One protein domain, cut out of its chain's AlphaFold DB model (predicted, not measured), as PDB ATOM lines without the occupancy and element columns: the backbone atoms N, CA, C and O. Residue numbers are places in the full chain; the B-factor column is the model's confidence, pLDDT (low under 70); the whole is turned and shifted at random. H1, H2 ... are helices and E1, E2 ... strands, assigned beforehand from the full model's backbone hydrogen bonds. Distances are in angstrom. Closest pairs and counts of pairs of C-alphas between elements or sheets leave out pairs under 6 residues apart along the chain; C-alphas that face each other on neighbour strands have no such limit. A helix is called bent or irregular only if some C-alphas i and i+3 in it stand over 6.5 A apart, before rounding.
ATOM      1  N   SER A  44      54.526   3.983 -21.699       83.00
ATOM      2  CA  SER A  44      54.215   5.043 -20.743       83.00
ATOM      3  C   SER A  44      52.804   5.554 -21.009       83.00
ATOM      4  O   SER A  44      52.537   6.025 -22.109       83.00
ATOM      5  N   ILE A  45      51.918   5.520 -20.019       86.81
ATOM      6  CA  ILE A  45      50.532   5.967 -20.164       86.81
ATOM      7  C   ILE A  45      50.252   7.128 -19.216       86.81
ATOM      8  O   ILE A  45      50.517   7.047 -18.022       86.81
ATOM      9  N   SER A  46      49.670   8.200 -19.743       86.94
ATOM     10  CA  SER A  46      49.128   9.312 -18.959       86.94
ATOM     11  C   SER A  46      47.617   9.425 -19.158       86.94
ATOM     12  O   SER A  46      47.072   9.011 -20.181       86.94
ATOM     13  N   THR A  47      46.929  10.013 -18.185       85.44
ATOM     14  CA  THR A  47      45.485  10.257 -18.249       85.44
ATOM     15  C   THR A  47      45.155  11.680 -17.826       85.44
ATOM     16  O   THR A  47      45.805  12.250 -16.947       85.44
ATOM     17  N   LEU A  48      44.116  12.239 -18.442       82.81
ATOM     18  CA  LEU A  48      43.544  13.529 -18.056       82.81
ATOM     19  C   LEU A  48      42.605  13.405 -16.846       82.81
ATOM     20  O   LEU A  48      42.267  14.412 -16.232       82.81
ATOM     21  N   GLY A  49      42.166  12.188 -16.495       86.69
ATOM     22  CA  GLY A  49      41.143  11.981 -15.462       86.69
ATOM     23  C   GLY A  49      39.772  12.560 -15.839       86.69
ATOM     24  O   GLY A  49      38.982  12.908 -14.960       86.69
ATOM     25  N   MET A  50      39.505  12.686 -17.141       90.44
ATOM     26  CA  MET A  50      38.286  13.264 -17.711       90.44
ATOM     27  C   MET A  50      37.640  12.301 -18.701       90.44
ATOM     28  O   MET A  50      38.319  11.433 -19.244       90.44
ATOM     29  N   ILE A  51      36.340  12.468 -18.930       90.50
ATOM     30  CA  ILE A  51      35.524  11.710 -19.877       90.50
ATOM     31  C   ILE A  51      34.760  12.671 -20.778       90.50
ATOM     32  O   ILE A  51      34.202  13.662 -20.308       90.50
ATOM     33  N   TRP A  52      34.745  12.384 -22.074       89.69
ATOM     34  CA  TRP A  52      33.917  13.107 -23.031       89.69
ATOM     35  C   TRP A  52      32.521  12.496 -23.064       89.69
ATOM     36  O   TRP A  52      32.358  11.373 -23.521       89.69
ATOM     37  N   ASP A  53      31.510  13.202 -22.583       89.25
ATOM     38  CA  ASP A  53      30.144  12.698 -22.471       89.25
ATOM     39  C   ASP A  53      29.189  13.614 -23.239       89.25
ATOM     40  O   ASP A  53      28.935  14.746 -22.828       89.25
ATOM     41  N   ASN A  54      28.682  13.117 -24.373       82.00
ATOM     42  CA  ASN A  54      27.678  13.790 -25.205       82.00
ATOM     43  C   ASN A  54      28.008  15.248 -25.577       82.00
ATOM     44  O   ASN A  54      27.134  16.113 -25.575       82.00
ATOM     45  N   GLY A  55      29.262  15.516 -25.948       81.88
ATOM     46  CA  GLY A  55      29.688  16.842 -26.405       81.88
ATOM     47  C   GLY A  55      30.269  17.735 -25.311       81.88
ATOM     48  O   GLY A  55      30.618  18.873 -25.597       81.88
ATOM     49  N   GLU A  56      30.392  17.235 -24.080       86.12
ATOM     50  CA  GLU A  56      30.995  17.967 -22.969       86.12
ATOM     51  C   GLU A  56      32.095  17.145 -22.301       86.12
ATOM     52  O   GLU A  56      31.964  15.936 -22.094       86.12
ATOM     53  N   LEU A  57      33.176  17.812 -21.897       88.81
ATOM     54  CA  LEU A  57      34.214  17.183 -21.094       88.81
ATOM     55  C   LEU A  57      33.859  17.265 -19.606       88.81
ATOM     56  O   LEU A  57      33.647  18.349 -19.062       88.81
ATOM     57  N   LYS A  58      33.826  16.114 -18.931       89.94
ATOM     58  CA  LYS A  58      33.478  15.985 -17.511       89.94
ATOM     59  C   LYS A  58      34.612  15.325 -16.740       89.94
ATOM     60  O   LYS A  58      35.377  14.530 -17.281       89.94
ATOM     61  N   VAL A  59      34.721  15.635 -15.451       88.44
ATOM     62  CA  VAL A  59      35.612  14.890 -14.552       88.44
ATOM     63  C   VAL A  59      35.012  13.505 -14.323       88.44
ATOM     64  O   VAL A  59      33.811  13.386 -14.087       88.44
ATOM     65  N   VAL A  60      35.844  12.466 -14.400       86.31
ATOM     66  CA  VAL A  60      35.402  11.084 -14.181       86.31
ATOM     67  C   VAL A  60      34.922  10.913 -12.737       86.31
ATOM     68  O   VAL A  60      35.633  11.287 -11.799       86.31
ATOM     69  N   ASP A  61      33.732  10.336 -12.554       86.00
ATOM     70  CA  ASP A  61      33.204  10.015 -11.226       86.00
ATOM     71  C   ASP A  61      34.009   8.891 -10.532       86.00
ATOM     72  O   ASP A  61      34.857   8.222 -11.127       86.00
ATOM     73  N   GLU A  62      33.779   8.682  -9.234       86.94
ATOM     74  CA  GLU A  62      34.543   7.694  -8.463       86.94
ATOM     75  C   GLU A  62      34.300   6.248  -8.932       86.94
ATOM     76  O   GLU A  62      35.223   5.428  -8.908       86.94
ATOM     77  N   ASN A  63      33.097   5.935  -9.418       83.31
ATOM     78  CA  ASN A  63      32.757   4.608  -9.921       83.31
ATOM     79  C   ASN A  63      33.528   4.293 -11.213       83.31
ATOM     80  O   ASN A  63      34.288   3.323 -11.268       83.31
ATOM     81  N   TYR A  64      33.422   5.153 -12.226       85.06
ATOM     82  CA  TYR A  64      34.172   5.028 -13.471       85.06
ATOM     83  C   TYR A  64      35.676   5.040 -13.231       85.06
ATOM     84  O   TYR A  64      36.388   4.251 -13.850       85.06
ATOM     85  N   LYS A  65      36.171   5.870 -12.308       88.06
ATOM     86  CA  LYS A  65      37.586   5.869 -11.931       88.06
ATOM     87  C   LYS A  65      38.015   4.502 -11.397       88.06
ATOM     88  O   LYS A  65      39.015   3.955 -11.851       88.06
ATOM     89  N   ASN A  66      37.238   3.899 -10.498       88.31
ATOM     90  CA  ASN A  66      37.521   2.558  -9.983       88.31
ATOM     91  C   ASN A  66      37.487   1.483 -11.085       88.31
ATOM     92  O   ASN A  66      38.304   0.556 -11.070       88.31
ATOM     93  N   LEU A  67      36.571   1.599 -12.050       89.44
ATOM     94  CA  LEU A  67      36.490   0.696 -13.201       89.44
ATOM     95  C   LEU A  67      37.695   0.855 -14.141       89.44
ATOM     96  O   LEU A  67      38.314  -0.145 -14.506       89.44
ATOM     97  N   ILE A  68      38.068   2.088 -14.490       89.06
ATOM     98  CA  ILE A  68      39.251   2.398 -15.306       89.06
ATOM     99  C   ILE A  68      40.500   1.835 -14.630       89.06
ATOM    100  O   ILE A  68      41.234   1.076 -15.262       89.06
ATOM    101  N   ASN A  69      40.666   2.075 -13.329       88.31
ATOM    102  CA  ASN A  69      41.792   1.549 -12.563       88.31
ATOM    103  C   ASN A  69      41.855   0.010 -12.582       88.31
ATOM    104  O   ASN A  69      42.927  -0.584 -12.568       88.31
ATOM    105  N   SER A  70      40.698  -0.661 -12.610       87.31
ATOM    106  CA  SER A  70      40.620  -2.128 -12.552       87.31
ATOM    107  C   SER A  70      40.868  -2.810 -13.901       87.31
ATOM    108  O   SER A  70      41.396  -3.925 -13.942       87.31
ATOM    109  N   TYR A  71      40.446  -2.183 -15.002       88.75
ATOM    110  CA  TYR A  71      40.409  -2.824 -16.321       88.75
ATOM    111  C   TYR A  71      41.352  -2.183 -17.343       88.75
ATOM    112  O   TYR A  71      41.876  -2.901 -18.196       88.75
ATOM    113  N   ILE A  72      41.574  -0.871 -17.279       87.75
ATOM    114  CA  ILE A  72      42.442  -0.127 -18.204       87.75
ATOM    115  C   ILE A  72      43.819   0.087 -17.579       87.75
ATOM    116  O   ILE A  72      44.821  -0.145 -18.255       87.75
ATOM    117  N   GLU A  73      43.881   0.455 -16.291       86.88
ATOM    118  CA  GLU A  73      45.145   0.719 -15.593       86.88
ATOM    119  C   GLU A  73      45.880  -0.566 -15.145       86.88
ATOM    120  O   GLU A  73      46.124  -0.816 -13.965       86.88
ATOM    121  N   VAL A  74      46.171  -1.459 -16.096       86.75
ATOM    122  CA  VAL A  74      46.739  -2.791 -15.848       86.75
ATOM    123  C   VAL A  74      48.278  -2.791 -15.737       86.75
ATOM    124  O   VAL A  74      48.943  -1.973 -16.366       86.75
ATOM    125  N   PRO A  75      48.896  -3.767 -15.032       86.56
ATOM    126  CA  PRO A  75      50.334  -3.747 -14.705       86.56
ATOM    127  C   PRO A  75      51.332  -3.704 -15.873       86.56
ATOM    128  O   PRO A  75      52.512  -3.443 -15.643       86.56
ATOM    129  N   ARG A  76      50.904  -3.972 -17.114       86.44
ATOM    130  CA  ARG A  76      51.782  -3.980 -18.301       86.44
ATOM    131  C   ARG A  76      52.279  -2.603 -18.735       86.44
ATOM    132  O   ARG A  76      53.192  -2.532 -19.548       86.44
ATOM    133  N   PHE A  77      51.704  -1.540 -18.192       87.75
ATOM    134  CA  PHE A  77      52.046  -0.171 -18.543       87.75
ATOM    135  C   PHE A  77      52.682   0.572 -17.371       87.75
ATOM    136  O   PHE A  77      52.529   0.182 -16.211       87.75
ATOM    137  N   ASP A  78      53.380   1.658 -17.689       82.44
ATOM    138  CA  ASP A  78      53.961   2.574 -16.713       82.44
ATOM    139  C   ASP A  78      53.117   3.851 -16.667       82.44
ATOM    140  O   ASP A  78      53.085   4.621 -17.626       82.44
ATOM    141  N   TYR A  79      52.390   4.059 -15.568       83.25
ATOM    142  CA  TYR A  79      51.458   5.178 -15.437       83.25
ATOM    143  C   TYR A  79      52.144   6.439 -14.924       83.25
ATOM    144  O   TYR A  79      52.762   6.431 -13.859       83.25
ATOM    145  N   ASN A  80      51.966   7.537 -15.654       81.62
ATOM    146  CA  ASN A  80      52.500   8.849 -15.328       81.62
ATOM    147  C   ASN A  80      51.364   9.811 -14.974       81.62
ATOM    148  O   ASN A  80      50.442  10.056 -15.755       81.62
ATOM    149  N   ILE A  81      51.428  10.361 -13.762       79.81
ATOM    150  CA  ILE A  81      50.419  11.293 -13.258       79.81
ATOM    151  C   ILE A  81      50.767  12.698 -13.740       79.81
ATOM    152  O   ILE A  81      51.818  13.241 -13.396       79.81
ATOM    153  N   LEU A  82      49.856  13.310 -14.495       82.06
ATOM    154  CA  LEU A  82      50.020  14.687 -14.950       82.06
ATOM    155  C   LEU A  82      49.881  15.685 -13.785       82.06
ATOM    156  O   LEU A  82      49.050  15.488 -12.888       82.06
ATOM    157  N   PRO A  83      50.645  16.796 -13.780       81.00
ATOM    158  CA  PRO A  83      50.520  17.821 -12.754       81.00
ATOM    159  C   PRO A  83      49.104  18.402 -12.712       81.00
ATOM    160  O   PRO A  83      48.588  18.875 -13.727       81.00
ATOM    161  N   LYS A  84      48.505  18.468 -11.514       84.50
ATOM    162  CA  LYS A  84      47.134  18.984 -11.317       84.50
ATOM    163  C   LYS A  84      46.900  20.344 -11.973       84.50
ATOM    164  O   LYS A  84      45.836  20.572 -12.524       84.50
ATOM    165  N   ARG A  85      47.902  21.230 -11.955       85.00
ATOM    166  CA  ARG A  85      47.820  22.559 -12.577       85.00
ATOM    167  C   ARG A  85      47.502  22.485 -14.075       85.00
ATOM    168  O   ARG A  85      46.704  23.280 -14.548       85.00
ATOM    169  N   ILE A  86      48.124  21.552 -14.794       84.06
ATOM    170  CA  ILE A  86      47.951  21.380 -16.243       84.06
ATOM    171  C   ILE A  86      46.581  20.791 -16.535       84.06
ATOM    172  O   ILE A  86      45.836  21.344 -17.333       84.06
ATOM    173  N   VAL A  87      46.218  19.739 -15.802       86.25
ATOM    174  CA  VAL A  87      44.906  19.094 -15.912       86.25
ATOM    175  C   VAL A  87      43.779  20.098 -15.641       86.25
ATOM    176  O   VAL A  87      42.831  20.185 -16.412       86.25
ATOM    177  N   SER A  88      43.895  20.919 -14.593       86.69
ATOM    178  CA  SER A  88      42.910  21.965 -14.296       86.69
ATOM    179  C   SER A  88      42.873  23.065 -15.356       86.69
ATOM    180  O   SER A  88      41.789  23.500 -15.723       86.69
ATOM    181  N   HIS A  89      44.025  23.510 -15.865       88.06
ATOM    182  CA  HIS A  89      44.073  24.524 -16.922       88.06
ATOM    183  C   HIS A  89      43.413  24.028 -18.215       88.06
ATOM    184  O   HIS A  89      42.586  24.733 -18.788       88.06
ATOM    185  N   PHE A  90      43.723  22.794 -18.621       89.31
ATOM    186  CA  PHE A  90      43.090  22.127 -19.754       89.31
ATOM    187  C   PHE A  90      41.569  22.046 -19.578       89.31
ATOM    188  O   PHE A  90      40.832  22.459 -20.467       89.31
ATOM    189  N   PHE A  91      41.099  21.605 -18.403       89.75
ATOM    190  CA  PHE A  91      39.667  21.512 -18.108       89.75
ATOM    191  C   PHE A  91      38.944  22.859 -18.216       89.75
ATOM    192  O   PHE A  91      37.847  22.943 -18.760       89.75
ATOM    193  N   GLU A  92      39.538  23.931 -17.690       88.75
ATOM    194  CA  GLU A  92      38.929  25.262 -17.762       88.75
ATOM    195  C   GLU A  92      38.820  25.761 -19.210       88.75
ATOM    196  O   GLU A  92      37.804  26.354 -19.575       88.75
ATOM    197  N   GLN A  93      39.819  25.481 -20.051       88.75
ATOM    198  CA  GLN A  93      39.791  25.845 -21.471       88.75
ATOM    199  C   GLN A  93      38.840  24.964 -22.293       88.75
ATOM    200  O   GLN A  93      38.228  25.452 -23.244       88.75
ATOM    201  N   SER A  94      38.648  23.699 -21.908       88.25
ATOM    202  CA  SER A  94      37.778  22.767 -22.628       88.25
ATOM    203  C   SER A  94      36.283  23.013 -22.416       88.25
ATOM    204  O   SER A  94      35.488  22.540 -23.218       88.25
ATOM    205  N   LYS A  95      35.866  23.748 -21.370       86.62
ATOM    206  CA  LYS A  95      34.439  23.952 -21.016       86.62
ATOM    207  C   LYS A  95      33.568  24.519 -22.140       86.62
ATOM    208  O   LYS A  95      32.364  24.304 -22.132       86.62
ATOM    209  N   ASN A  96      34.161  25.258 -23.076       84.25
ATOM    210  CA  ASN A  96      33.437  25.870 -24.193       84.25
ATOM    211  C   ASN A  96      33.591  25.087 -25.509       84.25
ATOM    212  O   ASN A  96      33.095  25.524 -26.550       84.25
ATOM    213  N   ILE A  97      34.285  23.948 -25.484       87.06
ATOM    214  CA  ILE A  97      34.566  23.130 -26.661       87.06
ATOM    215  C   ILE A  97      33.569  21.974 -26.715       87.06
ATOM    216  O   ILE A  97      33.499  21.167 -25.797       87.06
ATOM    217  N   HIS A  98      32.837  21.893 -27.826       84.94
ATOM    218  CA  HIS A  98      31.805  20.876 -28.065       84.94
ATOM    219  C   HIS A  98      32.168  19.919 -29.216       84.94
ATOM    220  O   HIS A  98      31.392  19.036 -29.571       84.94
ATOM    221  N   ASP A  99      33.351  20.105 -29.808       84.06
ATOM    222  CA  ASP A  99      33.903  19.265 -30.868       84.06
ATOM    223  C   ASP A  99      35.153  18.552 -30.352       84.06
ATOM    224  O   ASP A  99      36.087  19.185 -29.856       84.06
ATOM    225  N   ILE A 100      35.177  17.231 -30.508       80.00
ATOM    226  CA  ILE A 100      36.301  16.394 -30.103       80.00
ATOM    227  C   ILE A 100      37.595  16.784 -30.827       80.00
ATOM    228  O   ILE A 100      38.663  16.733 -30.229       80.00
ATOM    229  N   SER A 101      37.513  17.250 -32.076       83.06
ATOM    230  CA  SER A 101      38.689  17.654 -32.860       83.06
ATOM    231  C   SER A 101      39.373  18.880 -32.246       83.06
ATOM    232  O   SER A 101      40.595  18.968 -32.182       83.06
ATOM    233  N   ALA A 102      38.582  19.817 -31.718       85.00
ATOM    234  CA  ALA A 102      39.102  20.986 -31.017       85.00
ATOM    235  C   ALA A 102      39.685  20.636 -29.633       85.00
ATOM    236  O   ALA A 102      40.588  21.326 -29.161       85.00
ATOM    237  N   ILE A 103      39.223  19.549 -29.000       86.06
ATOM    238  CA  ILE A 103      39.859  19.001 -27.792       86.06
ATOM    239  C   ILE A 103      41.248  18.442 -28.111       86.06
ATOM    240  O   ILE A 103      42.168  18.633 -27.319       86.06
ATOM    241  N   GLU A 104      41.420  17.793 -29.264       84.31
ATOM    242  CA  GLU A 104      42.721  17.271 -29.709       84.31
ATOM    243  C   GLU A 104      43.735  18.405 -29.903       84.31
ATOM    244  O   GLU A 104      44.826  18.349 -29.335       84.31
ATOM    245  N   SER A 105      43.347  19.494 -30.578       85.62
ATOM    246  CA  SER A 105      44.211  20.678 -30.716       85.62
ATOM    247  C   SER A 105      44.553  21.320 -29.367       85.62
ATOM    248  O   SER A 105      45.691  21.733 -29.141       85.62
ATOM    249  N   LEU A 106      43.595  21.375 -28.435       87.38
ATOM    250  CA  LEU A 106      43.851  21.888 -27.088       87.38
ATOM    251  C   LEU A 106      44.843  20.996 -26.320       87.38
ATOM    252  O   LEU A 106      45.655  21.492 -25.534       87.38
ATOM    253  N   LEU A 107      44.778  19.679 -26.528       85.69
ATOM    254  CA  LEU A 107      45.663  18.708 -25.891       85.69
ATOM    255  C   LEU A 107      47.106  18.902 -26.372       85.69
ATOM    256  O   LEU A 107      48.012  18.962 -25.535       85.69
ATOM    257  N   GLU A 108      47.302  19.081 -27.682       82.31
ATOM    258  CA  GLU A 108      48.592  19.445 -28.287       82.31
ATOM    259  C   GLU A 108      49.173  20.721 -27.669       82.31
ATOM    260  O   GLU A 108      50.324  20.728 -27.229       82.31
ATOM    261  N   GLU A 109      48.365  21.779 -27.567       82.75
ATOM    262  CA  GLU A 109      48.820  23.090 -27.092       82.75
ATOM    263  C   GLU A 109      49.207  23.090 -25.603       82.75
ATOM    264  O   GLU A 109      50.154  23.764 -25.194       82.75
ATOM    265  N   THR A 110      48.481  22.343 -24.767       82.62
ATOM    266  CA  THR A 110      48.544  22.523 -23.304       82.62
ATOM    267  C   THR A 110      49.168  21.359 -22.544       82.62
ATOM    268  O   THR A 110      49.806  21.575 -21.509       82.62
ATOM    269  N   VAL A 111      48.985  20.123 -23.017       80.62
ATOM    270  CA  VAL A 111      49.368  18.909 -22.283       80.62
ATOM    271  C   VAL A 111      50.699  18.368 -22.793       80.62
ATOM    272  O   VAL A 111      51.549  17.981 -21.989       80.62
ATOM    273  N   ILE A 112      50.925  18.388 -24.109       76.00
ATOM    274  CA  ILE A 112      52.087  17.733 -24.725       76.00
ATOM    275  C   ILE A 112      53.410  18.331 -24.287       76.00
ATOM    276  O   ILE A 112      54.301  17.574 -23.912       76.00
ATOM    277  N   HIS A 113      53.530  19.657 -24.219       71.75
ATOM    278  CA  HIS A 113      54.765  20.292 -23.752       71.75
ATOM    279  C   HIS A 113      55.202  19.782 -22.362       71.75
ATOM    280  O   HIS A 113      56.386  19.550 -22.112       71.75
ATOM    281  N   GLU A 114      54.256  19.556 -21.448       71.19
ATOM    282  CA  GLU A 114      54.567  19.054 -20.107       71.19
ATOM    283  C   GLU A 114      54.786  17.542 -20.079       71.19
ATOM    284  O   GLU A 114      55.654  17.079 -19.343       71.19
ATOM    285  N   VAL A 115      54.089  16.765 -20.913       70.56
ATOM    286  CA  VAL A 115      54.393  15.333 -21.045       70.56
ATOM    287  C   VAL A 115      55.806  15.130 -21.582       70.56
ATOM    288  O   VAL A 115      56.563  14.344 -21.024       70.56
ATOM    289  N   VAL A 116      56.214  15.901 -22.589       70.69
ATOM    290  CA  VAL A 116      57.584  15.885 -23.127       70.69
ATOM    291  C   VAL A 116      58.603  16.236 -22.049       70.69
ATOM    292  O   VAL A 116      59.655  15.609 -21.953       70.69
ATOM    293  N   LYS A 117      58.295  17.207 -21.189       70.00
ATOM    294  CA  LYS A 117      59.154  17.571 -20.062       70.00
ATOM    295  C   LYS A 117      59.278  16.447 -19.028       70.00
ATOM    296  O   LYS A 117      60.383  16.200 -18.564       70.00
ATOM    297  N   ILE A 118      58.182  15.754 -18.706       68.06
ATOM    298  CA  ILE A 118      58.177  14.573 -17.822       68.06
ATOM    299  C   ILE A 118      59.007  13.444 -18.443       68.06
ATOM    300  O   ILE A 118      59.838  12.838 -17.776       68.06
ATOM    301  N   LEU A 119      58.840  13.179 -19.738       66.12
ATOM    302  CA  LEU A 119      59.592  12.139 -20.447       66.12
ATOM    303  C   LEU A 119      61.094  12.462 -20.562       66.12
ATOM    304  O   LEU A 119      61.908  11.546 -20.680       66.12
ATOM    305  N   ASN A 120      61.460  13.744 -20.488       67.69
ATOM    306  CA  ASN A 120      62.841  14.221 -20.432       67.69
ATOM    307  C   ASN A 120      63.415  14.327 -19.008       67.69
ATOM    308  O   ASN A 120      64.561  14.751 -18.848       67.69
ATOM    309  N   ASP A 121      62.659  13.944 -17.976       67.88
ATOM    310  CA  ASP A 121      63.167  13.896 -16.607       67.88
ATOM    311  C   ASP A 121      64.261  12.809 -16.483       67.88
ATOM    312  O   ASP A 121      64.015  11.654 -16.856       67.88
ATOM    313  N   PRO A 122      65.463  13.134 -15.963       64.62
ATOM    314  CA  PRO A 122      66.560  12.178 -15.818       64.62
ATOM    315  C   PRO A 122      66.201  10.914 -15.028       64.62
ATOM    316  O   PRO A 122      66.704   9.842 -15.362       64.62
ATOM    317  N   ASP A 123      65.335  11.007 -14.016       65.56
ATOM    318  CA  ASP A 123      64.947   9.859 -13.191       65.56
ATOM    319  C   ASP A 123      63.989   8.930 -13.956       65.56
ATOM    320  O   ASP A 123      64.110   7.701 -13.894       65.56
ATOM    321  N   ILE A 124      63.085   9.507 -14.756       65.50
ATOM    322  CA  ILE A 124      62.172   8.763 -15.638       65.50
ATOM    323  C   ILE A 124      62.958   8.115 -16.779       65.50
ATOM    324  O   ILE A 124      62.780   6.925 -17.052       65.50
ATOM    325  N   GLN A 125      63.886   8.844 -17.398       64.19
ATOM    326  CA  GLN A 125      64.790   8.294 -18.407       64.19
ATOM    327  C   GLN A 125      65.700   7.204 -17.842       64.19
ATOM    328  O   GLN A 125      65.960   6.219 -18.525       64.19
ATOM    329  N   MET A 126      66.167   7.333 -16.598       60.50
ATOM    330  CA  MET A 126      66.981   6.313 -15.943       60.50
ATOM    331  C   MET A 126      66.168   5.050 -15.646       60.50
ATOM    332  O   MET A 126      66.627   3.959 -15.966       60.50
ATOM    333  N   SER A 127      64.951   5.177 -15.108       62.59
ATOM    334  CA  SER A 127      64.047   4.041 -14.872       62.59
ATOM    335  C   SER A 127      63.737   3.278 -16.169       62.59
ATOM    336  O   SER A 127      63.859   2.052 -16.235       62.59
ATOM    337  N   ARG A 128      63.435   4.012 -17.246       60.75
ATOM    338  CA  ARG A 128      63.126   3.444 -18.568       60.75
ATOM    339  C   ARG A 128      64.369   2.903 -19.280       60.75
ATOM    340  O   ARG A 128      64.331   1.828 -19.869       60.75
ATOM    341  N   GLY A 129      65.494   3.603 -19.169       56.22
ATOM    342  CA  GLY A 129      66.783   3.197 -19.728       56.22
ATOM    343  C   GLY A 129      67.374   1.965 -19.042       56.22
ATOM    344  O   GLY A 129      68.042   1.175 -19.700       56.22
ATOM    345  N   LEU A 130      67.113   1.760 -17.747       55.66
ATOM    346  CA  LEU A 130      67.474   0.530 -17.037       55.66
ATOM    347  C   LEU A 130      66.638  -0.659 -17.523       55.66
ATOM    348  O   LEU A 130      67.209  -1.717 -17.757       55.66
ATOM    349  N   ALA A 131      65.334  -0.482 -17.768       53.00
ATOM    350  CA  ALA A 131      64.475  -1.532 -18.323       53.00
ATOM    351  C   ALA A 131      64.891  -1.967 -19.744       53.00
ATOM    352  O   ALA A 131      64.815  -3.148 -20.060       53.00
ATOM    353  N   LEU A 132      65.390  -1.035 -20.566       51.06
ATOM    354  CA  LEU A 132      65.953  -1.323 -21.894       51.06
ATOM    355  C   LEU A 132      67.330  -2.019 -21.833       51.06
ATOM    356  O   LEU A 132      67.732  -2.704 -22.773       51.06
ATOM    357  N   LYS A 133      68.079  -1.824 -20.739       48.38
ATOM    358  CA  LYS A 133      69.458  -2.315 -20.577       48.38
ATOM    359  C   LYS A 133      69.566  -3.622 -19.794       48.38
ATOM    360  O   LYS A 133      70.579  -4.298 -19.943       48.38
ATOM    361  N   ASP A 134      68.568  -3.994 -18.995       47.34
ATOM    362  CA  ASP A 134      68.675  -5.123 -18.054       47.34
ATOM    363  C   ASP A 134      68.891  -6.490 -18.743       47.34
ATOM    364  O   ASP A 134      69.504  -7.376 -18.153       47.34
ATOM    365  N   GLU A 135      68.506  -6.658 -20.015       45.06
ATOM    366  CA  GLU A 135      68.727  -7.921 -20.753       45.06
ATOM    367  C   GLU A 135      69.889  -7.886 -21.761       45.06
ATOM    368  O   GLU A 135      70.603  -8.880 -21.899       45.06
ATOM    369  N   THR A 152      71.224   8.087 -26.719       56.69
ATOM    370  CA  THR A 152      71.312   8.548 -28.103       56.69
ATOM    371  C   THR A 152      69.977   9.147 -28.562       56.69
ATOM    372  O   THR A 152      68.926   8.891 -27.977       56.69
ATOM    373  N   VAL A 153      70.000   9.946 -29.632       53.56
ATOM    374  CA  VAL A 153      68.786  10.561 -30.203       53.56
ATOM    375  C   VAL A 153      67.750   9.502 -30.601       53.56
ATOM    376  O   VAL A 153      66.556   9.722 -30.420       53.56
ATOM    377  N   ASP A 154      68.194   8.336 -31.072       56.69
ATOM    378  CA  ASP A 154      67.309   7.232 -31.455       56.69
ATOM    379  C   ASP A 154      66.695   6.527 -30.235       56.69
ATOM    380  O   ASP A 154      65.514   6.176 -30.253       56.69
ATOM    381  N   GLU A 155      67.443   6.402 -29.132       57.53
ATOM    382  CA  GLU A 155      66.908   5.914 -27.852       57.53
ATOM    383  C   GLU A 155      65.864   6.887 -27.278       57.53
ATOM    384  O   GLU A 155      64.834   6.448 -26.771       57.53
ATOM    385  N   ILE A 156      66.075   8.203 -27.412       59.72
ATOM    386  CA  ILE A 156      65.090   9.226 -27.019       59.72
ATOM    387  C   ILE A 156      63.849   9.159 -27.919       59.72
ATOM    388  O   ILE A 156      62.733   9.164 -27.408       59.72
ATOM    389  N   LYS A 157      64.007   9.034 -29.243       59.84
ATOM    390  CA  LYS A 157      62.878   8.879 -30.177       59.84
ATOM    391  C   LYS A 157      62.042   7.639 -29.862       59.84
ATOM    392  O   LYS A 157      60.823   7.739 -29.792       59.84
ATOM    393  N   SER A 158      62.678   6.497 -29.606       62.62
ATOM    394  CA  SER A 158      61.992   5.266 -29.181       62.62
ATOM    395  C   SER A 158      61.241   5.451 -27.852       62.62
ATOM    396  O   SER A 158      60.086   5.041 -27.693       62.62
ATOM    397  N   LEU A 159      61.862   6.149 -26.900       63.09
ATOM    398  CA  LEU A 159      61.288   6.439 -25.587       63.09
ATOM    399  C   LEU A 159      60.078   7.391 -25.656       63.09
ATOM    400  O   LEU A 159      59.125   7.239 -24.883       63.09
ATOM    401  N   MET A 160      60.102   8.348 -26.582       64.50
ATOM    402  CA  MET A 160      59.007   9.286 -26.830       64.50
ATOM    403  C   MET A 160      57.862   8.630 -27.606       64.50
ATOM    404  O   MET A 160      56.720   8.696 -27.161       64.50
ATOM    405  N   ASN A 161      58.178   7.871 -28.662       65.31
ATOM    406  CA  ASN A 161      57.218   7.123 -29.486       65.31
ATOM    407  C   ASN A 161      56.546   5.943 -28.749       65.31
ATOM    408  O   ASN A 161      55.781   5.186 -29.340       65.31
ATOM    409  N   SER A 162      56.830   5.758 -27.460       68.06
ATOM    410  CA  SER A 162      56.208   4.763 -26.578       68.06
ATOM    411  C   SER A 162      55.383   5.400 -25.452       68.06
ATOM    412  O   SER A 162      55.004   4.708 -24.500       68.06
ATOM    413  N   ALA A 163      55.103   6.704 -25.542       83.31
ATOM    414  CA  ALA A 163      54.236   7.426 -24.622       83.31
ATOM    415  C   ALA A 163      52.837   7.659 -25.214       83.31
ATOM    416  O   ALA A 163      52.693   8.034 -26.377       83.31
ATOM    417  N   TYR A 164      51.814   7.456 -24.386       88.81
ATOM    418  CA  TYR A 164      50.408   7.516 -24.762       88.81
ATOM    419  C   TYR A 164      49.598   8.333 -23.764       88.81
ATOM    420  O   TYR A 164      49.879   8.338 -22.562       88.81
ATOM    421  N   ILE A 165      48.548   8.972 -24.262       88.81
ATOM    422  CA  ILE A 165      47.502   9.608 -23.462       88.81
ATOM    423  C   ILE A 165      46.178   8.965 -23.848       88.81
ATOM    424  O   ILE A 165      45.959   8.699 -25.027       88.81
ATOM    425  N   TYR A 166      45.291   8.726 -22.883       89.69
ATOM    426  CA  TYR A 166      43.934   8.278 -23.186       89.69
ATOM    427  C   TYR A 166      42.856   9.168 -22.586       89.69
ATOM    428  O   TYR A 166      43.049   9.815 -21.552       89.69
ATOM    429  N   MET A 167      41.687   9.129 -23.221       89.94
ATOM    430  CA  MET A 167      40.458   9.747 -22.746       89.94
ATOM    431  C   MET A 167      39.247   8.884 -23.131       89.94
ATOM    432  O   MET A 167      39.022   8.636 -24.320       89.94
ATOM    433  N   PRO A 168      38.447   8.421 -22.155       90.69
ATOM    434  CA  PRO A 168      37.189   7.750 -22.441       90.69
ATOM    435  C   PRO A 168      36.185   8.721 -23.065       90.69
ATOM    436  O   PRO A 168      36.184   9.915 -22.754       90.69
ATOM    437  N   PHE A 169      35.283   8.194 -23.886       90.81
ATOM    438  CA  PHE A 169      34.141   8.942 -24.390       90.81
ATOM    439  C   PHE A 169      32.858   8.109 -24.352       90.81
ATOM    440  O   PHE A 169      32.891   6.892 -24.527       90.81
ATOM    441  N   ILE A 170      31.728   8.778 -24.147       91.50
ATOM    442  CA  ILE A 170      30.375   8.231 -24.139       91.50
ATOM    443  C   ILE A 170      29.580   8.959 -25.220       91.50
ATOM    444  O   ILE A 170      29.487  10.187 -25.231       91.50
ATOM    445  N   THR A 171      29.022   8.183 -26.143       90.44
ATOM    446  CA  THR A 171      28.105   8.664 -27.189       90.44
ATOM    447  C   THR A 171      26.647   8.420 -26.831       90.44
ATOM    448  O   THR A 171      25.752   8.968 -27.471       90.44
ATOM    449  N   LYS A 172      26.393   7.535 -25.862       90.69
ATOM    450  CA  LYS A 172      25.054   7.195 -25.398       90.69
ATOM    451  C   LYS A 172      25.113   6.716 -23.958       90.69
ATOM    452  O   LYS A 172      25.918   5.853 -23.625       90.69
ATOM    453  N   SER A 173      24.228   7.249 -23.130       90.94
ATOM    454  CA  SER A 173      24.051   6.864 -21.733       90.94
ATOM    455  C   SER A 173      22.582   7.090 -21.393       90.94
ATOM    456  O   SER A 173      22.172   8.222 -21.135       90.94
ATOM    457  N   GLU A 174      21.771   6.036 -21.463       91.25
ATOM    458  CA  GLU A 174      20.324   6.154 -21.292       91.25
ATOM    459  C   GLU A 174      19.719   5.032 -20.448       91.25
ATOM    460  O   GLU A 174      20.126   3.866 -20.501       91.25
ATOM    461  N   ILE A 175      18.677   5.404 -19.703       89.56
ATOM    462  CA  ILE A 175      17.773   4.481 -19.028       89.56
ATOM    463  C   ILE A 175      16.493   4.392 -19.849       89.56
ATOM    464  O   ILE A 175      15.860   5.399 -20.154       89.56
ATOM    465  N   SER A 176      16.082   3.171 -20.168       89.62
ATOM    466  CA  SER A 176      14.836   2.878 -20.869       89.62
ATOM    467  C   SER A 176      14.015   1.842 -20.105       89.62
ATOM    468  O   SER A 176      14.546   1.014 -19.363       89.62
ATOM    469  N   ILE A 177      12.695   1.883 -20.281       83.44
ATOM    470  CA  ILE A 177      11.793   0.844 -19.782       83.44
ATOM    471  C   ILE A 177      11.446  -0.066 -20.955       83.44
ATOM    472  O   ILE A 177      10.844   0.368 -21.935       83.44
ATOM    473  N   ILE A 178      11.813  -1.337 -20.843       77.44
ATOM    474  CA  ILE A 178      11.417  -2.379 -21.782       77.44
ATOM    475  C   ILE A 178      10.157  -3.044 -21.250       77.44
ATOM    476  O   ILE A 178      10.162  -3.637 -20.169       77.44
ATOM    477  N   ARG A 179       9.101  -2.989 -22.059       69.38
ATOM    478  CA  ARG A 179       7.879  -3.762 -21.853       69.38
ATOM    479  C   ARG A 179       7.930  -5.001 -22.746       69.38
ATOM    480  O   ARG A 179       7.900  -4.840 -23.968       69.38
ATOM    481  N   PRO A 180       8.068  -6.220 -22.196       59.06
ATOM    482  CA  PRO A 180       7.877  -7.422 -23.000       59.06
ATOM    483  C   PRO A 180       6.445  -7.445 -23.580       59.06
ATOM    484  O   PRO A 180       5.539  -6.841 -23.015       59.06
ATOM    485  N   PHE A 181       6.277  -8.072 -24.749       43.16
ATOM    486  CA  PHE A 181       5.084  -8.047 -25.619       43.16
ATOM    487  C   PHE A 181       3.716  -8.229 -24.904       43.16
ATOM    488  O   PHE A 181       3.630  -8.842 -23.844       43.16
ATOM    489  N   TRP A 182       2.644  -7.744 -25.555       47.28
ATOM    490  CA  TRP A 182       1.270  -7.418 -25.087       47.28
ATOM    491  C   TRP A 182       0.451  -8.450 -24.265       47.28
ATOM    492  O   TRP A 182      -0.685  -8.150 -23.912       47.28
ATOM    493  N   TYR A 183       0.991  -9.620 -23.919       46.03
ATOM    494  CA  TYR A 183       0.284 -10.679 -23.172       46.03
ATOM    495  C   TYR A 183       0.817 -10.914 -21.752       46.03
ATOM    496  O   TYR A 183       0.358 -11.818 -21.060       46.03
ATOM    497  N   VAL A 184       1.781 -10.111 -21.296       45.16
ATOM    498  CA  VAL A 184       2.401 -10.274 -19.980       45.16
ATOM    499  C   VAL A 184       2.008  -9.089 -19.079       45.16
ATOM    500  O   VAL A 184       2.211  -7.943 -19.484       45.16
ATOM    501  N   PRO A 185       1.428  -9.303 -17.876       47.25
ATOM    502  CA  PRO A 185       0.979  -8.208 -17.009       47.25
ATOM    503  C   PRO A 185       2.133  -7.256 -16.629       47.25
ATOM    504  O   PRO A 185       3.297  -7.652 -16.641       47.25
ATOM    505  N   LEU A 186       1.802  -6.021 -16.210       49.31
ATOM    506  CA  LEU A 186       2.703  -4.930 -15.744       49.31
ATOM    507  C   LEU A 186       3.824  -5.352 -14.756       49.31
ATOM    508  O   LEU A 186       4.753  -4.594 -14.485       49.31
ATOM    509  N   VAL A 187       3.755  -6.571 -14.222       49.22
ATOM    510  CA  VAL A 187       4.733  -7.234 -13.350       49.22
ATOM    511  C   VAL A 187       6.074  -7.526 -14.061       49.22
ATOM    512  O   VAL A 187       7.073  -7.811 -13.402       49.22
ATOM    513  N   PHE A 188       6.156  -7.405 -15.390       59.09
ATOM    514  CA  PHE A 188       7.373  -7.733 -16.146       59.09
ATOM    515  C   PHE A 188       8.066  -6.541 -16.813       59.09
ATOM    516  O   PHE A 188       9.032  -6.757 -17.546       59.09
ATOM    517  N   ASP A 189       7.661  -5.300 -16.513       72.62
ATOM    518  CA  ASP A 189       8.425  -4.109 -16.904       72.62
ATOM    519  C   ASP A 189       9.880  -4.259 -16.437       72.62
ATOM    520  O   ASP A 189      10.161  -4.587 -15.273       72.62
ATOM    521  N   ARG A 190      10.823  -4.051 -17.360       80.50
ATOM    522  CA  ARG A 190      12.257  -4.111 -17.074       80.50
ATOM    523  C   ARG A 190      12.864  -2.743 -17.270       80.50
ATOM    524  O   ARG A 190      12.690  -2.121 -18.312       80.50
ATOM    525  N   LEU A 191      13.622  -2.310 -16.281       87.75
ATOM    526  CA  LEU A 191      14.510  -1.181 -16.437       87.75
ATOM    527  C   LEU A 191      15.765  -1.662 -17.165       87.75
ATOM    528  O   LEU A 191      16.323  -2.697 -16.793       87.75
ATOM    529  N   LYS A 192      16.191  -0.946 -18.202       90.06
ATOM    530  CA  LYS A 192      17.421  -1.203 -18.952       90.06
ATOM    531  C   LYS A 192      18.286   0.047 -18.916       90.06
ATOM    532  O   LYS A 192      17.808   1.122 -19.261       90.06
ATOM    533  N   TYR A 193      19.552  -0.128 -18.570       93.69
ATOM    534  CA  TYR A 193      20.585   0.883 -18.750       93.69
ATOM    535  C   TYR A 193      21.494   0.456 -19.903       93.69
ATOM    536  O   TYR A 193      21.916  -0.705 -19.967       93.69
ATOM    537  N   GLU A 194      21.776   1.379 -20.817       94.88
ATOM    538  CA  GLU A 194      22.704   1.184 -21.930       94.88
ATOM    539  C   GLU A 194      23.707   2.331 -21.986       94.88
ATOM    540  O   GLU A 194      23.326   3.501 -22.018       94.88
ATOM    541  N   VAL A 195      24.989   1.965 -22.012       94.00
ATOM    542  CA  VAL A 195      26.102   2.875 -22.276       94.00
ATOM    543  C   VAL A 195      26.845   2.423 -23.525       94.00
ATOM    544  O   VAL A 195      27.175   1.242 -23.676       94.00
ATOM    545  N   GLU A 196      27.110   3.366 -24.420       94.50
ATOM    546  CA  GLU A 196      27.893   3.173 -25.636       94.50
ATOM    547  C   GLU A 196      28.934   4.288 -25.754       94.50
ATOM    548  O   GLU A 196      28.690   5.437 -25.381       94.50
ATOM    549  N   GLY A 197      30.103   3.945 -26.281       92.31
ATOM    550  CA  GLY A 197      31.232   4.861 -26.360       92.31
ATOM    551  C   GLY A 197      32.526   4.122 -26.653       92.31
ATOM    552  O   GLY A 197      32.495   3.031 -27.223       92.31
ATOM    553  N   GLY A 198      33.657   4.665 -26.225       91.19
ATOM    554  CA  GLY A 198      34.960   4.048 -26.439       91.19
ATOM    555  C   GLY A 198      36.089   4.754 -25.703       91.19
ATOM    556  O   GLY A 198      35.873   5.508 -24.753       91.19
ATOM    557  N   MET A 199      37.312   4.497 -26.159       89.00
ATOM    558  CA  MET A 199      38.521   5.135 -25.653       89.00
ATOM    559  C   MET A 199      39.261   5.793 -26.810       89.00
ATOM    560  O   MET A 199      39.544   5.131 -27.808       89.00
ATOM    561  N   ILE A 200      39.585   7.074 -26.664       88.19
ATOM    562  CA  ILE A 200      40.532   7.747 -27.548       88.19
ATOM    563  C   ILE A 200      41.913   7.593 -26.949       88.19
ATOM    564  O   ILE A 200      42.107   7.825 -25.755       88.19
ATOM    565  N   TRP A 201      42.853   7.198 -27.792       88.88
ATOM    566  CA  TRP A 201      44.257   7.107 -27.455       88.88
ATOM    567  C   TRP A 201      45.044   8.006 -28.393       88.88
ATOM    568  O   TRP A 201      44.799   8.026 -29.597       88.88
ATOM    569  N   TRP A 202      46.014   8.713 -27.840       88.19
ATOM    570  CA  TRP A 202      46.954   9.530 -28.587       88.19
ATOM    571  C   TRP A 202      48.362   9.037 -28.317       88.19
ATOM    572  O   TRP A 202      48.772   8.939 -27.159       88.19
ATOM    573  N   LYS A 203      49.090   8.726 -29.385       88.25
ATOM    574  CA  LYS A 203      50.516   8.422 -29.357       88.25
ATOM    575  C   LYS A 203      51.284   9.726 -29.415       88.25
ATOM    576  O   LYS A 203      51.004  10.558 -30.270       88.25
ATOM    577  N   ILE A 204      52.256   9.899 -28.535       84.06
ATOM    578  CA  ILE A 204      53.166  11.036 -28.621       84.06
ATOM    579  C   ILE A 204      54.267  10.654 -29.598       84.06
ATOM    580  O   ILE A 204      54.926   9.631 -29.422       84.06
ATOM    581  N   THR A 205      54.453  11.462 -30.632       81.69
ATOM    582  CA  THR A 205      55.476  11.255 -31.657       81.69
ATOM    583  C   THR A 205      56.438  12.428 -31.675       81.69
ATOM    584  O   THR A 205      56.089  13.536 -31.274       81.69
ATOM    585  N   VAL A 206      57.676  12.185 -32.101       74.25
ATOM    586  CA  VAL A 206      58.681  13.238 -32.286       74.25
ATOM    587  C   VAL A 206      59.127  13.250 -33.737       74.25
ATOM    588  O   VAL A 206      59.523  12.212 -34.274       74.25
ATOM    589  N   ASP A 207      59.057  14.417 -34.370       70.44
ATOM    590  CA  ASP A 207      59.474  14.602 -35.756       70.44
ATOM    591  C   ASP A 207      61.011  14.591 -35.919       70.44
ATOM    592  O   ASP A 207      61.787  14.432 -34.970       70.44
ATOM    593  N   SER A 208      61.483  14.722 -37.161       67.88
ATOM    594  CA  SER A 208      62.918  14.784 -37.469       67.88
ATOM    595  C   SER A 208      63.627  15.988 -36.845       67.88
ATOM    596  O   SER A 208      64.839  15.913 -36.629       67.88
ATOM    597  N   ASP A 209      62.880  17.047 -36.537       66.31
ATOM    598  CA  ASP A 209      63.367  18.325 -36.019       66.31
ATOM    599  C   ASP A 209      63.299  18.397 -34.480       66.31
ATOM    600  O   ASP A 209      63.781  19.356 -33.875       66.31
ATOM    601  N   GLY A 210      62.760  17.359 -33.830       65.38
ATOM    602  CA  GLY A 210      62.640  17.250 -32.379       65.38
ATOM    603  C   GLY A 210      61.351  17.842 -31.799       65.38
ATOM    604  O   GLY A 210      61.212  17.873 -30.574       65.38
ATOM    605  N   HIS A 211      60.402  18.288 -32.627       71.50
ATOM    606  CA  HIS A 211      59.093  18.732 -32.155       71.50
ATOM    607  C   HIS A 211      58.215  17.530 -31.843       71.50
ATOM    608  O   HIS A 211      58.167  16.546 -32.580       71.50
ATOM    609  N   SER A 212      57.521  17.615 -30.714       73.94
ATOM    610  CA  SER A 212      56.600  16.574 -30.277       73.94
ATOM    611  C   SER A 212      55.191  16.891 -30.753       73.94
ATOM    612  O   SER A 212      54.742  18.025 -30.595       73.94
ATOM    613  N   ASN A 213      54.500  15.891 -31.282       79.12
ATOM    614  CA  ASN A 213      53.105  15.981 -31.688       79.12
ATOM    615  C   ASN A 213      52.303  14.802 -31.116       79.12
ATOM    616  O   ASN A 213      52.884  13.874 -30.544       79.12
ATOM    617  N   ILE A 214      50.978  14.825 -31.271       83.44
ATOM    618  CA  ILE A 214      50.155  13.632 -31.087       83.44
ATOM    619  C   ILE A 214      49.688  13.056 -32.407       83.44
ATOM    620  O   ILE A 214      49.371  13.753 -33.363       83.44
ATOM    621  N   GLU A 215      49.587  11.740 -32.414       86.00
ATOM    622  CA  GLU A 215      48.882  10.988 -33.426       86.00
ATOM    623  C   GLU A 215      47.711  10.282 -32.749       86.00
ATOM    624  O   GLU A 215      47.892   9.493 -31.816       86.00
ATOM    625  N   LYS A 216      46.491  10.588 -33.189       83.94
ATOM    626  CA  LYS A 216      45.302   9.866 -32.744       83.94
ATOM    627  C   LYS A 216      45.372   8.429 -33.248       83.94
ATOM    628  O   LYS A 216      45.491   8.191 -34.446       83.94
ATOM    629  N   ILE A 217      45.230   7.487 -32.331       81.56
ATOM    630  CA  ILE A 217      45.116   6.066 -32.638       81.56
ATOM    631  C   ILE A 217      43.632   5.728 -32.800       81.56
ATOM    632  O   ILE A 217      42.763   6.392 -32.227       81.56
ATOM    633  N   GLU A 218      43.349   4.708 -33.607       69.25
ATOM    634  CA  GLU A 218      42.006   4.202 -33.886       69.25
ATOM    635  C   GLU A 218      41.150   4.089 -32.614       69.25
ATOM    636  O   GLU A 218      41.632   3.697 -31.568       69.25
ATOM    637  N   THR A 219      39.873   4.459 -32.660       71.44
ATOM    638  CA  THR A 219      38.989   4.423 -31.485       71.44
ATOM    639  C   THR A 219      38.035   3.245 -31.575       71.44
ATOM    640  O   THR A 219      37.143   3.233 -32.424       71.44
ATOM    641  N   ASP A 220      38.164   2.281 -30.666       79.31
ATOM    642  CA  ASP A 220      37.229   1.159 -30.590       79.31
ATOM    643  C   ASP A 220      35.923   1.570 -29.898       79.31
ATOM    644  O   ASP A 220      35.914   1.962 -28.726       79.31
ATOM    645  N   HIS A 221      34.801   1.411 -30.606       89.19
ATOM    646  CA  HIS A 221      33.465   1.563 -30.035       89.19
ATOM    647  C   HIS A 221      32.997   0.273 -29.355       89.19
ATOM    648  O   HIS A 221      33.095  -0.832 -29.898       89.19
ATOM    649  N   THR A 222      32.444   0.405 -28.154       93.31
ATOM    650  CA  THR A 222      31.929  -0.707 -27.352       93.31
ATOM    651  C   THR A 222      30.634  -0.317 -26.650       93.31
ATOM    652  O   THR A 222      30.248   0.851 -26.616       93.31
ATOM    653  N   LYS A 223      29.953  -1.317 -26.086       94.62
ATOM    654  CA  LYS A 223      28.721  -1.120 -25.327       94.62
ATOM    655  C   LYS A 223      28.669  -1.962 -24.061       94.62
ATOM    656  O   LYS A 223      29.253  -3.052 -24.000       94.62
ATOM    657  N   GLY A 224      27.918  -1.466 -23.091       95.00
ATOM    658  CA  GLY A 224      27.541  -2.148 -21.862       95.00
ATOM    659  C   GLY A 224      26.040  -2.026 -21.630       95.00
ATOM    660  O   GLY A 224      25.455  -0.961 -21.807       95.00
ATOM    661  N   ILE A 225      25.406  -3.137 -21.268       93.56
ATOM    662  CA  ILE A 225      23.966  -3.253 -21.068       93.56
ATOM    663  C   ILE A 225      23.716  -3.979 -19.750       93.56
ATOM    664  O   ILE A 225      24.254  -5.060 -19.499       93.56
ATOM    665  N   ALA A 226      22.822  -3.422 -18.940       91.88
ATOM    666  CA  ALA A 226      22.265  -4.092 -17.777       91.88
ATOM    667  C   ALA A 226      20.748  -3.926 -17.760       91.88
ATOM    668  O   ALA A 226      20.208  -2.926 -18.231       91.88
ATOM    669  N   SER A 227      20.046  -4.923 -17.226       87.75
ATOM    670  CA  SER A 227      18.602  -4.825 -17.043       87.75
ATOM    671  C   SER A 227      18.145  -5.531 -15.780       87.75
ATOM    672  O   SER A 227      18.708  -6.554 -15.386       87.75
ATOM    673  N   ALA A 228      17.091  -5.004 -15.166       84.25
ATOM    674  CA  ALA A 228      16.469  -5.590 -13.991       84.25
ATOM    675  C   ALA A 228      14.943  -5.493 -14.084       84.25
ATOM    676  O   ALA A 228      14.399  -4.516 -14.595       84.25
ATOM    677  N   SER A 229      14.237  -6.523 -13.609       77.00
ATOM    678  CA  SER A 229      12.772  -6.488 -13.560       77.00
ATOM    679  C   SER A 229      12.301  -5.610 -12.403       77.00
ATOM    680  O   SER A 229      12.697  -5.822 -11.255       77.00
ATOM    681  N   ILE A 230      11.435  -4.651 -12.721       74.88
ATOM    682  CA  ILE A 230      10.782  -3.765 -11.759       74.88
ATOM    683  C   ILE A 230       9.652  -4.525 -11.059       74.88
ATOM    684  O   ILE A 230       9.569  -4.536  -9.830       74.88
ATOM    685  N   GLY A 231       8.780  -5.176 -11.831       64.81
ATOM    686  CA  GLY A 231       7.557  -5.755 -11.284       64.81
ATOM    687  C   GLY A 231       7.768  -7.048 -10.487       64.81
ATOM    688  O   GLY A 231       7.149  -7.184  -9.435       64.81
ATOM    689  N   LEU A 232       8.709  -7.927 -10.866       62.31
ATOM    690  CA  LEU A 232       9.080  -9.093 -10.043       62.31
ATOM    691  C   LEU A 232       9.629  -8.658  -8.681       62.31
ATOM    692  O   LEU A 232       9.264  -9.223  -7.657       62.31
ATOM    693  N   ARG A 233      10.477  -7.622  -8.643       67.38
ATOM    694  CA  ARG A 233      11.039  -7.110  -7.383       67.38
ATOM    695  C   ARG A 233       9.982  -6.451  -6.502       67.38
ATOM    696  O   ARG A 233      10.012  -6.654  -5.294       67.38
ATOM    697  N   ARG A 234       9.028  -5.719  -7.089       62.28
ATOM    698  CA  ARG A 234       7.861  -5.194  -6.358       62.28
ATOM    699  C   ARG A 234       6.980  -6.312  -5.802       62.28
ATOM    700  O   ARG A 234       6.543  -6.211  -4.663       62.28
ATOM    701  N   LEU A 235       6.759  -7.376  -6.574       57.69
ATOM    702  CA  LEU A 235       5.999  -8.540  -6.122       57.69
ATOM    703  C   LEU A 235       6.707  -9.245  -4.955       57.69
ATOM    704  O   LEU A 235       6.078  -9.492  -3.934       57.69
ATOM    705  N   TYR A 236       8.016  -9.497  -5.057       62.50
ATOM    706  CA  TYR A 236       8.798 -10.079  -3.959       62.50
ATOM    707  C   TYR A 236       8.824  -9.190  -2.713       62.50
ATOM    708  O   TYR A 236       8.694  -9.706  -1.607       62.50
ATOM    709  N   ALA A 237       8.946  -7.869  -2.874       61.16
ATOM    710  CA  ALA A 237       8.853  -6.909  -1.774       61.16
ATOM    711  C   ALA A 237       7.513  -7.009  -1.030       61.16
ATOM    712  O   ALA A 237       7.481  -7.030   0.199       61.16
ATOM    713  N   LEU A 238       6.419  -7.129  -1.782       61.28
ATOM    714  CA  LEU A 238       5.067  -7.235  -1.245       61.28
ATOM    715  C   LEU A 238       4.796  -8.606  -0.597       61.28
ATOM    716  O   LEU A 238       4.140  -8.667   0.435       61.28
ATOM    717  N   MET A 239       5.338  -9.687  -1.170       56.22
ATOM    718  CA  MET A 239       5.165 -11.066  -0.688       56.22
ATOM    719  C   MET A 239       6.028 -11.396   0.537       56.22
ATOM    720  O   MET A 239       5.577 -12.107   1.429       56.22
ATOM    721  N   LEU A 240       7.276 -10.918   0.584       63.59
ATOM    722  CA  LEU A 240       8.238 -11.282   1.633       63.59
ATOM    723  C   LEU A 240       8.303 -10.264   2.775       63.59
ATOM    724  O   LEU A 240       8.916 -10.559   3.797       63.59
ATOM    725  N   GLY A 241       7.716  -9.069   2.622       49.75
ATOM    726  CA  GLY A 241       7.622  -8.021   3.653       49.75
ATOM    727  C   GLY A 241       8.956  -7.421   4.136       49.75
ATOM    728  O   GLY A 241       8.967  -6.348   4.731       49.75
ATOM    729  N   SER A 242      10.086  -8.083   3.867       57.62
ATOM    730  CA  SER A 242      11.436  -7.742   4.324       57.62
ATOM    731  C   SER A 242      12.326  -7.134   3.235       57.62
ATOM    732  O   SER A 242      13.447  -6.715   3.522       57.62
ATOM    733  N   VAL A 243      11.865  -7.102   1.981       60.12
ATOM    734  CA  VAL A 243      12.609  -6.534   0.849       60.12
ATOM    735  C   VAL A 243      11.995  -5.181   0.508       60.12
ATOM    736  O   VAL A 243      10.894  -5.117  -0.023       60.12
ATOM    737  N   ILE A 244      12.693  -4.087   0.810       62.75
ATOM    738  CA  ILE A 244      12.264  -2.746   0.392       62.75
ATOM    739  C   ILE A 244      12.608  -2.591  -1.091       62.75
ATOM    740  O   ILE A 244      13.767  -2.722  -1.486       62.75
ATOM    741  N   TYR A 245      11.597  -2.332  -1.922       71.44
ATOM    742  CA  TYR A 245      11.821  -1.919  -3.304       71.44
ATOM    743  C   TYR A 245      12.316  -0.469  -3.309       71.44
ATOM    744  O   TYR A 245      11.552   0.449  -3.018       71.44
ATOM    745  N   ASP A 246      13.583  -0.285  -3.665       80.56
ATOM    746  CA  ASP A 246      14.200   1.020  -3.878       80.56
ATOM    747  C   ASP A 246      14.546   1.168  -5.363       80.56
ATOM    748  O   ASP A 246      15.303   0.374  -5.928       80.56
ATOM    749  N   ARG A 247      13.924   2.155  -6.014       82.06
ATOM    750  CA  ARG A 247      14.114   2.407  -7.443       82.06
ATOM    751  C   ARG A 247      15.450   3.084  -7.726       82.06
ATOM    752  O   ARG A 247      16.057   2.745  -8.733       82.06
ATOM    753  N   GLU A 248      15.880   4.011  -6.877       86.00
ATOM    754  CA  GLU A 248      17.130   4.752  -7.080       86.00
ATOM    755  C   GLU A 248      18.308   3.792  -6.971       86.00
ATOM    756  O   GLU A 248      19.130   3.715  -7.880       86.00
ATOM    757  N   LYS A 249      18.294   2.933  -5.946       86.75
ATOM    758  CA  LYS A 249      19.281   1.860  -5.807       86.75
ATOM    759  C   LYS A 249      19.270   0.881  -6.985       86.75
ATOM    760  O   LYS A 249      20.314   0.397  -7.404       86.75
ATOM    761  N   LEU A 250      18.095   0.568  -7.538       85.69
ATOM    762  CA  LEU A 250      18.002  -0.294  -8.718       85.69
ATOM    763  C   LEU A 250      18.614   0.366  -9.960       85.69
ATOM    764  O   LEU A 250      19.262  -0.324 -10.744       85.69
ATOM    765  N   GLU A 251      18.369   1.666 -10.150       89.69
ATOM    766  CA  GLU A 251      18.951   2.492 -11.214       89.69
ATOM    767  C   GLU A 251      20.481   2.564 -11.084       89.69
ATOM    768  O   GLU A 251      21.184   2.369 -12.076       89.69
ATOM    769  N   GLU A 252      20.990   2.731  -9.862       88.75
ATOM    770  CA  GLU A 252      22.418   2.676  -9.533       88.75
ATOM    771  C   GLU A 252      23.024   1.297  -9.850       88.75
ATOM    772  O   GLU A 252      23.973   1.210 -10.628       88.75
ATOM    773  N   ASP A 253      22.426   0.201  -9.365       88.44
ATOM    774  CA  ASP A 253      22.909  -1.169  -9.600       88.44
ATOM    775  C   ASP A 253      23.030  -1.493 -11.107       88.44
ATOM    776  O   ASP A 253      23.998  -2.120 -11.557       88.44
ATOM    777  N   ILE A 254      22.038  -1.097 -11.921       91.06
ATOM    778  CA  ILE A 254      22.095  -1.329 -13.374       91.06
ATOM    779  C   ILE A 254      23.088  -0.392 -14.067       91.06
ATOM    780  O   ILE A 254      23.747  -0.828 -15.013       91.06
ATOM    781  N   TYR A 255      23.241   0.849 -13.599       91.38
ATOM    782  CA  TYR A 255      24.250   1.783 -14.098       91.38
ATOM    783  C   TYR A 255      25.661   1.237 -13.873       91.38
ATOM    784  O   TYR A 255      26.440   1.132 -14.825       91.38
ATOM    785  N   GLU A 256      25.980   0.818 -12.645       90.25
ATOM    786  CA  GLU A 256      27.283   0.244 -12.302       90.25
ATOM    787  C   GLU A 256      27.572  -1.010 -13.127       90.25
ATOM    788  O   GLU A 256      28.664  -1.184 -13.674       90.25
ATOM    789  N   SER A 257      26.570  -1.877 -13.263       91.56
ATOM    790  CA  SER A 257      26.674  -3.123 -14.015       91.56
ATOM    791  C   SER A 257      26.926  -2.882 -15.510       91.56
ATOM    792  O   SER A 257      27.837  -3.479 -16.090       91.56
ATOM    793  N   ALA A 258      26.179  -1.972 -16.139       94.06
ATOM    794  CA  ALA A 258      26.374  -1.623 -17.544       94.06
ATOM    795  C   ALA A 258      27.739  -0.952 -17.772       94.06
ATOM    796  O   ALA A 258      28.473  -1.350 -18.679       94.06
ATOM    797  N   SER A 259      28.118  -0.012 -16.902       92.81
ATOM    798  CA  SER A 259      29.405   0.693 -16.951       92.81
ATOM    799  C   SER A 259      30.584  -0.271 -16.795       92.81
ATOM    800  O   SER A 259      31.556  -0.201 -17.546       92.81
ATOM    801  N   MET A 260      30.481  -1.253 -15.895       92.56
ATOM    802  CA  MET A 260      31.496  -2.298 -15.734       92.56
ATOM    803  C   MET A 260      31.658  -3.139 -17.004       92.56
ATOM    804  O   MET A 260      32.785  -3.371 -17.447       92.56
ATOM    805  N   ALA A 261      30.551  -3.577 -17.616       93.31
ATOM    806  CA  ALA A 261      30.602  -4.335 -18.864       93.31
ATOM    807  C   ALA A 261      31.241  -3.514 -19.996       93.31
ATOM    808  O   ALA A 261      32.087  -4.032 -20.728       93.31
ATOM    809  N   PHE A 262      30.887  -2.232 -20.097       94.19
ATOM    810  CA  PHE A 262      31.451  -1.284 -21.056       94.19
ATOM    811  C   PHE A 262      32.967  -1.110 -20.890       94.19
ATOM    812  O   PHE A 262      33.718  -1.362 -21.834       94.19
ATOM    813  N   VAL A 263      33.451  -0.789 -19.685       92.19
ATOM    814  CA  VAL A 263      34.890  -0.595 -19.426       92.19
ATOM    815  C   VAL A 263      35.688  -1.892 -19.614       92.19
ATOM    816  O   VAL A 263      36.788  -1.877 -20.175       92.19
ATOM    817  N   ARG A 264      35.126  -3.046 -19.235       92.25
ATOM    818  CA  ARG A 264      35.740  -4.361 -19.491       92.25
ATOM    819  C   ARG A 264      35.877  -4.651 -20.991       92.25
ATOM    820  O   ARG A 264      36.898  -5.192 -21.427       92.25
ATOM    821  N   ASN A 265      34.868  -4.295 -21.784       93.56
ATOM    822  CA  ASN A 265      34.901  -4.466 -23.235       93.56
ATOM    823  C   ASN A 265      35.935  -3.531 -23.884       93.56
ATOM    824  O   ASN A 265      36.701  -3.999 -24.725       93.56
ATOM    825  N   MET A 266      36.035  -2.275 -23.428       91.19
ATOM    826  CA  MET A 266      37.098  -1.344 -23.843       91.19
ATOM    827  C   MET A 266      38.495  -1.901 -23.560       91.19
ATOM    828  O   MET A 266      39.327  -1.944 -24.458       91.19
ATOM    829  N   SER A 267      38.735  -2.424 -22.353       90.12
ATOM    830  CA  SER A 267      40.013  -3.063 -21.997       90.12
ATOM    831  C   SER A 267      40.388  -4.196 -22.953       90.12
ATOM    832  O   SER A 267      41.530  -4.303 -23.390       90.12
ATOM    833  N   THR A 268      39.418  -5.044 -23.300       92.00
ATOM    834  CA  THR A 268      39.654  -6.177 -24.204       92.00
ATOM    835  C   THR A 268      40.034  -5.707 -25.606       92.00
ATOM    836  O   THR A 268      40.928  -6.286 -26.218       92.00
ATOM    837  N   LYS A 269      39.383  -4.642 -26.087       91.31
ATOM    838  CA  LYS A 269      39.652  -4.022 -27.385       91.31
ATOM    839  C   LYS A 269      41.029  -3.362 -27.434       91.31
ATOM    840  O   LYS A 269      41.833  -3.730 -28.284       91.31
ATOM    841  N   SER A 270      41.366  -2.526 -26.450       88.81
ATOM    842  CA  SER A 270      42.673  -1.856 -26.397       88.81
ATOM    843  C   SER A 270      43.844  -2.846 -26.359       88.81
ATOM    844  O   SER A 270      44.861  -2.617 -26.997       88.81
ATOM    845  N   LYS A 271      43.707  -4.004 -25.699       89.88
ATOM    846  CA  LYS A 271      44.757  -5.047 -25.671       89.88
ATOM    847  C   LYS A 271      45.038  -5.717 -27.022       89.88
ATOM    848  O   LYS A 271      45.980  -6.498 -27.125       89.88
ATOM    849  N   LYS A 272      44.215  -5.488 -28.046       88.56
ATOM    850  CA  LYS A 272      44.465  -6.023 -29.393       88.56
ATOM    851  C   LYS A 272      45.424  -5.179 -30.210       88.56
ATOM    852  O   LYS A 272      45.954  -5.678 -31.196       88.56
TER     853      LYS A 272
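This is residues 44 to 135 and 152 to 272 of the 612 residues of an uncharacterized protein of marine metagenome (UniProt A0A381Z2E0). Two long antiparallel strands, E5 and E6, make a strongly twisted ribbon along the longest axis, widened by E1 and E2 beside E5, with E4 and E3 beyond them, and by E7 and E8 beside E6. The long helix H7 covers E6 and E8; nearer the other end the sheet curls round the bent helix H3, with H2 packed on its first arm, and H4 and H5 sit at that end, H6 at the opposite one. The printed part has 213 residues with seven named helices and eight named strands; along the chain come the strands E1 to E3, then H1, E4, the helices H2 to H5, the strands E5 to E8, and last H6 and H7; the class is mixed, helices and strands, and the sheet is branched, its neighbour pairs E1 and E4, E1 and E5, and E2 and E5 being parallel, and E2 and E3, E5 and E6, E6 and E7, and E6 and E8 antiparallel. The whole is loose, with a radius of gyration of the C-alphas of 22.0 A, and spans 74 by 43 by 29 A.

Begin at E1, residues 44 to 47: its parallel neighbour E5, residues 163 to 178, has O 164 within hydrogen-bond range of N 46, at 2.8 A. H3, residues 100 to 119, was assigned as one helix by its hydrogen bonds but is bent, with C-alphas 109 and 112 6.7 A apart; its arms are H3a, residues 100 to 109, and H3b, residues 112 to 119. H2, residues 84 to 94, and H3a touch as a helical hairpin at a steep tilt of 42 degrees, the closest C-alphas being those of Ser 94 and Ile 103, 6.7 A apart. E5 forms a hairpin with E6, residues 190 to 206, where N 165 and O 202 are within hydrogen-bond range at 2.9 A. E5, E6 and E7, residues 212 to 217, make a meander, each strand the antiparallel neighbour of the one before; N 203 and O 215 are within hydrogen-bond range at 2.8 A. H7, residues 247 to 270, lies over E6 and E8, residues 221 to 229, at a height over the sheet of 6.0 A; its closest C-alphas to E8 are those of Phe 262 and Gly 224, 4.1 A apart. In the helices and arms every O i to N i+4 pair is within hydrogen-bond range.

Find C-alpha 44 at (54.215, 5.043, -20.743), where E1 begins. Look then for E2 at residues 50 to 53, E3 at 56 to 59, H1 at 62 to 71, E4 at 78 to 81, H4 at 122 to 133, H5 at 153 to 160 and H6 at 230 to 240. E5 runs 44.0 A, E6 51.8 A, and H7 34.5 A to C-alpha 270 at (42.673, -1.856, -26.397).

Residues 136 to 151 are not printed, and C-alphas 135 and 152 are 18.2 A apart across the cut. The link from E5 to E6 is long. Confidence is under 70 in 57 residues, among them 118 to 135 and 231 to 244.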